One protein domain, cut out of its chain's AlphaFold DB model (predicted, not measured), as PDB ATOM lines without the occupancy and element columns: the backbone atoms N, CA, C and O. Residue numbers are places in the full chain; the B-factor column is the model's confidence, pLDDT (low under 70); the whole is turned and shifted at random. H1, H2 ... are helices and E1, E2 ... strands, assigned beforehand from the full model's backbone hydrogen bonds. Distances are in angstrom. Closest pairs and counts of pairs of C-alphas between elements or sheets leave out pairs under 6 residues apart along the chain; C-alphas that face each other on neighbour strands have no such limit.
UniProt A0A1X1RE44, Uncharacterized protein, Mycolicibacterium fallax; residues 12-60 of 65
ATOM      1  N   ARG A  12     238.266 181.807 229.115       94.44
ATOM      2  CA  ARG A  12     236.964 181.123 229.164       94.44
ATOM      3  C   ARG A  12     235.913 181.904 228.386       94.44
ATOM      4  O   ARG A  12     235.103 181.303 227.684       94.44
ATOM      5  N   THR A  13     235.972 183.238 228.438       93.19
ATOM      6  CA  THR A  13     235.080 184.115 227.663       93.19
ATOM      7  C   THR A  13     235.315 183.945 226.164       93.19
ATOM      8  O   THR A  13     234.359 183.823 225.399       93.19
ATOM      9  N   ALA A  14     236.579 183.861 225.740       92.38
ATOM     10  CA  ALA A  14     236.920 183.610 224.341       92.38
ATOM     11  C   ALA A  14     236.421 182.232 223.869       92.38
ATOM     12  O   ALA A  14     235.826 182.127 222.797       92.38
ATOM     13  N   VAL A  15     236.591 181.187 224.687       94.62
ATOM     14  CA  VAL A  15     236.097 179.832 224.383       94.62
ATOM     15  C   VAL A  15     234.571 179.785 224.315       94.62
ATOM     16  O   VAL A  15     234.023 179.172 223.401       94.62
ATOM     17  N   HIS A  16     233.871 180.477 225.216       94.50
ATOM     18  CA  HIS A  16     232.419 180.594 225.126       94.50
ATOM     19  C   HIS A  16     231.988 181.307 223.836       94.50
ATOM     20  O   HIS A  16     231.076 180.833 223.157       94.50
ATOM     21  N   GLY A  17     232.657 182.405 223.469       94.75
ATOM     22  CA  GLY A  17     232.403 183.117 222.218       94.75
ATOM     23  C   GLY A  17     232.594 182.225 220.991       94.75
ATOM     24  O   GLY A  17     231.730 182.203 220.118       94.75
ATOM     25  N   LEU A  18     233.677 181.441 220.952       92.69
ATOM     26  CA  LEU A  18     233.925 180.466 219.886       92.69
ATOM     27  C   LEU A  18     232.806 179.426 219.798       92.69
ATOM     28  O   LEU A  18     232.265 179.235 218.715       92.69
ATOM     29  N   ALA A  19     232.400 178.822 220.919       95.12
ATOM     30  CA  ALA A  19     231.300 177.857 220.933       95.12
ATOM     31  C   ALA A  19     230.008 178.457 220.351       95.12
ATOM     32  O   ALA A  19     229.394 177.870 219.462       95.12
ATOM     33  N   THR A  20     229.650 179.672 220.779       95.44
ATOM     34  CA  THR A  20     228.468 180.392 220.286       95.44
ATOM     35  C   THR A  20     228.555 180.686 218.789       95.44
ATOM     36  O   THR A  20     227.594 180.441 218.064       95.44
ATOM     37  N   MET A  21     229.697 181.184 218.302       96.12
ATOM     38  CA  MET A  21     229.886 181.501 216.879       96.12
ATOM     39  C   MET A  21     229.874 180.251 215.994       96.12
ATOM     40  O   MET A  21     229.397 180.307 214.864       96.12
ATOM     41  N   SER A  22     230.386 179.129 216.498       94.06
ATOM     42  CA  SER A  22     230.393 177.844 215.792       94.06
ATOM     43  C   SER A  22     229.063 177.093 215.881       94.06
ATOM     44  O   SER A  22     228.892 176.092 215.191       94.06
ATOM     45  N   GLY A  23     228.134 177.529 216.738       96.31
ATOM     46  CA  GLY A  23     226.913 176.780 217.048       96.31
ATOM     47  C   GLY A  23     227.173 175.481 217.820       96.31
ATOM     48  O   GLY A  23     226.337 174.581 217.815       96.31
ATOM     49  N   TRP A  24     228.338 175.362 218.459       96.69
ATOM     50  CA  TRP A  24     228.697 174.206 219.273       96.69
ATOM     51  C   TRP A  24     228.111 174.363 220.675       96.69
ATOM     52  O   TRP A  24     228.071 175.462 221.233       96.69
ATOM     53  N   THR A  25     227.672 173.256 221.269       97.50
ATOM     54  CA  THR A  25     227.260 173.263 222.674       97.50
ATOM     55  C   THR A  25     228.496 173.341 223.560       97.50
ATOM     56  O   THR A  25     229.545 172.798 223.216       97.50
ATOM     57  N   ILE A  26     228.385 174.024 224.698       97.44
ATOM     58  CA  ILE A  26     229.459 174.124 225.689       97.44
ATOM     59  C   ILE A  26     228.944 173.710 227.064       97.44
ATOM     60  O   ILE A  26     227.915 174.199 227.532       97.44
ATOM     61  N   HIS A  27     229.682 172.820 227.717       97.31
ATOM     62  CA  HIS A  27     229.412 172.346 229.067       97.31
ATOM     63  C   HIS A  27     230.616 172.628 229.960       97.31
ATOM     64  O   HIS A  27     231.723 172.157 229.700       97.31
ATOM     65  N   TRP A  28     230.393 173.398 231.020       97.06
ATOM     66  CA  TRP A  28     231.421 173.747 231.995       97.06
ATOM     67  C   TRP A  28     231.440 172.752 233.151       97.06
ATOM     68  O   TRP A  28     230.391 172.346 233.658       97.06
ATOM     69  N   ALA A  29     232.641 172.398 233.602       96.25
ATOM     70  CA  ALA A  29     232.822 171.790 234.910       96.25
ATOM     71  C   ALA A  29     232.466 172.803 236.012       96.25
ATOM     72  O   ALA A  29     232.606 174.014 235.831       96.25
ATOM     73  N   ALA A  30     232.022 172.307 237.169       94.31
ATOM     74  CA  ALA A  30     231.544 173.149 238.271       94.31
ATOM     75  C   ALA A  30     232.608 174.122 238.817       94.31
ATOM     76  O   ALA A  30     232.268 175.169 239.361       94.31
ATOM     77  N   ASP A  31     233.888 173.782 238.664       94.00
ATOM     78  CA  ASP A  31     235.033 174.588 239.089       94.00
ATOM     79  C   ASP A  31     235.494 175.612 238.038       94.00
ATOM     80  O   ASP A  31     236.437 176.362 238.291       94.00
ATOM     81  N   TRP A  32     234.852 175.650 236.863       92.06
ATOM     82  CA  TRP A  32     235.248 176.467 235.708       92.06
ATOM     83  C   TRP A  32     236.675 176.199 235.196       92.06
ATOM     84  O   TRP A  32     237.199 176.960 234.379       92.06
ATOM     85  N   GLY A  33     237.305 175.112 235.645       96.38
ATOM     86  CA  GLY A  33     238.643 174.689 235.239       96.38
ATOM     87  C   GLY A  33     238.643 173.887 233.943       96.38
ATOM     88  O   GLY A  33     239.698 173.681 233.349       96.38
ATOM     89  N   ARG A  34     237.473 173.450 233.470       97.31
ATOM     90  CA  ARG A  34     237.324 172.667 232.242       97.31
ATOM     91  C   ARG A  34     236.028 173.011 231.512       97.31
ATOM     92  O   ARG A  34     234.989 173.169 232.150       97.31
ATOM     93  N   ALA A  35     236.083 173.049 230.183       97.69
ATOM     94  CA  ALA A  35     234.899 173.061 229.326       97.69
ATOM     95  C   ALA A  35     234.981 171.994 228.241       97.69
ATOM     96  O   ALA A  35     236.026 171.810 227.614       97.69
ATOM     97  N   GLU A  36     233.862 171.324 227.996       97.50
ATOM     98  CA  GLU A  36     233.660 170.438 226.858       97.50
ATOM     99  C   GLU A  36     232.773 171.132 225.824       97.50
ATOM    100  O   GLU A  36     231.669 171.576 226.133       97.50
ATOM    101  N   LEU A  37     233.281 171.243 224.602       97.19
ATOM    102  CA  LEU A  37     232.578 171.752 223.442       97.19
ATOM    103  C   LEU A  37     232.188 170.570 222.558       97.19
ATOM    104  O   LEU A  37     233.026 169.708 222.298       97.19
ATOM    105  N   THR A  38     230.949 170.532 222.078       97.31
ATOM    106  CA  THR A  38     230.467 169.475 221.181       97.31
ATOM    107  C   THR A  38     229.797 170.083 219.957       97.31
ATOM    108  O   THR A  38     228.916 170.933 220.076       97.31
ATOM    109  N   ASP A  39     230.205 169.631 218.776       96.38
ATOM    110  CA  ASP A  39     229.511 169.905 217.528       96.38
ATOM    111  C   ASP A  39     228.252 169.025 217.453       96.38
ATOM    112  O   ASP A  39     228.373 167.800 217.321       96.38
ATOM    113  N   PRO A  40     227.039 169.601 217.509       94.88
ATOM    114  CA  PRO A  40     225.810 168.815 217.452       94.88
ATOM    115  C   PRO A  40     225.579 168.151 216.086       94.88
ATOM    116  O   PRO A  40     224.778 167.225 215.993       94.88
ATOM    117  N   THR A  41     226.255 168.611 215.029       94.88
ATOM    118  CA  THR A  41     226.070 168.122 213.656       94.88
ATOM    119  C   THR A  41     226.961 166.923 213.366       94.88
ATOM    120  O   THR A  41     226.509 165.931 212.801       94.88
ATOM    121  N   THR A  42     228.236 167.013 213.743       93.62
ATOM    122  CA  THR A  42     229.242 165.983 213.430       93.62
ATOM    123  C   THR A  42     229.513 165.042 214.602       93.62
ATOM    124  O   THR A  42     230.069 163.961 214.423       93.62
ATOM    125  N   GLY A  43     229.137 165.436 215.822       93.38
ATOM    126  CA  GLY A  43     229.525 164.729 217.040       93.38
ATOM    127  C   GLY A  43     231.016 164.859 217.368       93.38
ATOM    128  O   GLY A  43     231.513 164.111 218.213       93.38
ATOM    129  N   ASN A  44     231.732 165.775 216.705       95.88
ATOM    130  CA  ASN A  44     233.081 166.170 217.092       95.88
ATOM    131  C   ASN A  44     233.048 166.845 218.459       95.88
ATOM    132  O   ASN A  44     232.097 167.554 218.787       95.88
ATOM    133  N   SER A  45     234.101 166.669 219.248       95.56
ATOM    134  CA  SER A  45     234.208 167.348 220.532       95.56
ATOM    135  C   SER A  45     235.597 167.910 220.777       95.56
ATOM    136  O   SER A  45     236.598 167.454 220.222       95.56
ATOM    137  N   ALA A  46     235.656 168.934 221.617       96.94
ATOM    138  CA  ALA A  46     236.886 169.510 222.115       96.94
ATOM    139  C   ALA A  46     236.775 169.732 223.621       96.94
ATOM    140  O   ALA A  46     235.772 170.220 224.120       96.94
ATOM    141  N   THR A  47     237.815 169.394 224.368       97.69
ATOM    142  CA  THR A  47     237.938 169.714 225.788       97.69
ATOM    143  C   THR A  47     239.019 170.769 225.965       97.69
ATOM    144  O   THR A  47     240.131 170.610 225.460       97.69
ATOM    145  N   THR A  48     238.706 171.810 226.727       97.81
ATOM    146  CA  THR A  48     239.641 172.853 227.158       97.81
ATOM    147  C   THR A  48     239.819 172.805 228.666       97.81
ATOM    148  O   THR A  48     238.855 172.544 229.386       97.81
ATOM    149  N   GLU A  49     241.036 173.047 229.145       97.81
ATOM    150  CA  GLU A  49     241.346 173.189 230.572       97.81
ATOM    151  C   GLU A  49     241.984 174.548 230.837       97.81
ATOM    152  O   GLU A  49     242.707 175.083 229.993       97.81
ATOM    153  N   PHE A  50     241.711 175.096 232.015       96.44
ATOM    154  CA  PHE A  50     242.127 176.425 232.428       96.44
ATOM    155  C   PHE A  50     242.801 176.369 233.793       96.44
ATOM    156  O   PHE A  50     242.426 175.577 234.656       96.44
ATOM    157  N   ASP A  51     243.778 177.245 234.008       94.25
ATOM    158  CA  ASP A  51     244.333 177.464 235.337       94.25
ATOM    159  C   ASP A  51     243.424 178.364 236.203       94.25
ATOM    160  O   ASP A  51     242.404 178.920 235.772       94.25
ATOM    161  N   GLN A  52     243.831 178.539 237.458       91.81
ATOM    162  CA  GLN A  52     243.178 179.427 238.426       91.81
ATOM    163  C   GLN A  52     243.139 180.904 237.992       91.81
ATOM    164  O   GLN A  52     242.328 181.671 238.503       91.81
ATOM    165  N   CYS A  53     243.985 181.303 237.038       91.50
ATOM    166  CA  CYS A  53     244.018 182.640 236.448       91.50
ATOM    167  C   CYS A  53     243.166 182.737 235.170       91.50
ATOM    168  O   CYS A  53     243.302 183.716 234.436       91.50
ATOM    169  N   ALA A  54     242.324 181.735 234.891       92.62
ATOM    170  CA  ALA A  54     241.485 181.638 233.699       92.62
ATOM    171  C   ALA A  54     242.257 181.545 232.373       92.62
ATOM    172  O   ALA A  54     241.709 181.820 231.304       92.62
ATOM    173  N   ARG A  55     243.526 181.130 232.417       93.44
ATOM    174  CA  ARG A  55     244.342 180.935 231.217       93.44
ATOM    175  C   ARG A  55     244.181 179.514 230.722       93.44
ATOM    176  O   ARG A  55     244.318 178.573 231.495       93.44
ATOM    177  N   LEU A  56     243.931 179.370 229.428       94.06
ATOM    178  CA  LEU A  56     243.920 178.075 228.751       94.06
ATOM    179  C   LEU A  56     245.279 177.372 228.922       94.06
ATOM    180  O   LEU A  56     246.309 177.920 228.534       94.06
ATOM    181  N   THR A  57     245.271 176.160 229.470       96.44
ATOM    182  CA  THR A  57     246.469 175.332 229.688       96.44
ATOM    183  C   THR A  57     246.512 174.102 228.790       96.44
ATOM    184  O   THR A  57     247.592 173.576 228.528       96.44
ATOM    185  N   SER A  58     245.360 173.639 228.299       96.56
ATOM    186  CA  SER A  58     245.262 172.443 227.461       96.56
ATOM    187  C   SER A  58     244.036 172.502 226.553       96.56
ATOM    188  O   SER A  58     242.977 172.985 226.953       96.56
ATOM    189  N   LEU A  59     244.186 171.988 225.330       95.44
ATOM    190  CA  LEU A  59     243.121 171.788 224.351       95.44
ATOM    191  C   LEU A  59     243.288 170.395 223.738       95.44
ATOM    192  O   LEU A  59     244.348 170.063 223.208       95.44
ATOM    193  N   ARG A  60     242.235 169.580 223.800       96.25
ATOM    194  CA  ARG A  60     242.196 168.226 223.235       96.25
ATOM    195  C   ARG A  60     240.959 168.073 222.367       96.25
ATOM    196  O   ARG A  60     239.874 168.418 222.816       96.25
TER     197      ARG A  60
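What this domain is: This is residues 12 to 60 of the 65 residues of an uncharacterized protein of Mycolicibacterium fallax (UniProt A0A1X1RE44). One helix packs on one face of a twisted four-stranded antiparallel sheet and runs along its strands, while the other face is bare. The sheet is a meander, each strand the antiparallel neighbour of the one before, in the order E1 - E2 - E3 - E4; with H1 it makes two layers. The 49 printed residues include one named helix and four named strands, in the order H1 E1 E2 E3 E4, of mixed class. The whole is compact, with a radius of gyration of the C-alphas of 10.3 A, yet elongated, spanning 32 by 18 by 17 A.

How they stand to each other: Start at H1, residues 12 to 22, where every O i to N i+4 pair is within hydrogen-bond range. Next come E1, residues 25 to 28, and E2, residues 34 to 38, a hairpin with N 27 and O 36 2.8 A apart. E2 and E3, residues 45 to 50, form a hairpin with N 37 and O 46 at 2.7 A. E3 and E4, residues 56 to 60, form a hairpin with N 47 and O 60 at 2.8 A. H1 is on the sheet at a height of 8.8 A, over E2 and along it at 2 degrees on the local plane; only just not over E3, where 2 of its 11 C-alphas fall. Its closest C-alphas to E1 are those of Ala 19 and Ile 26, 6.3 A apart. The edge strands E1 and E4 are apart.

Where its parts are: Find C-alpha 12 at (236.964, 181.123, 229.164); from there H1 runs 15.3 A. E1 spans 10.2 A, E2 13.4 A and E3 16.9 A. E4 runs 11.4 A to C-alpha 60 at (242.196, 168.226, 223.235).

The domain as a whole: Look to Thr 41 and Cys 53 for the two C-alphas farthest apart, 32.4 A. The printed part has no cut and no long link. Its mean pLDDT is 95.4, and no printed residue is under 70.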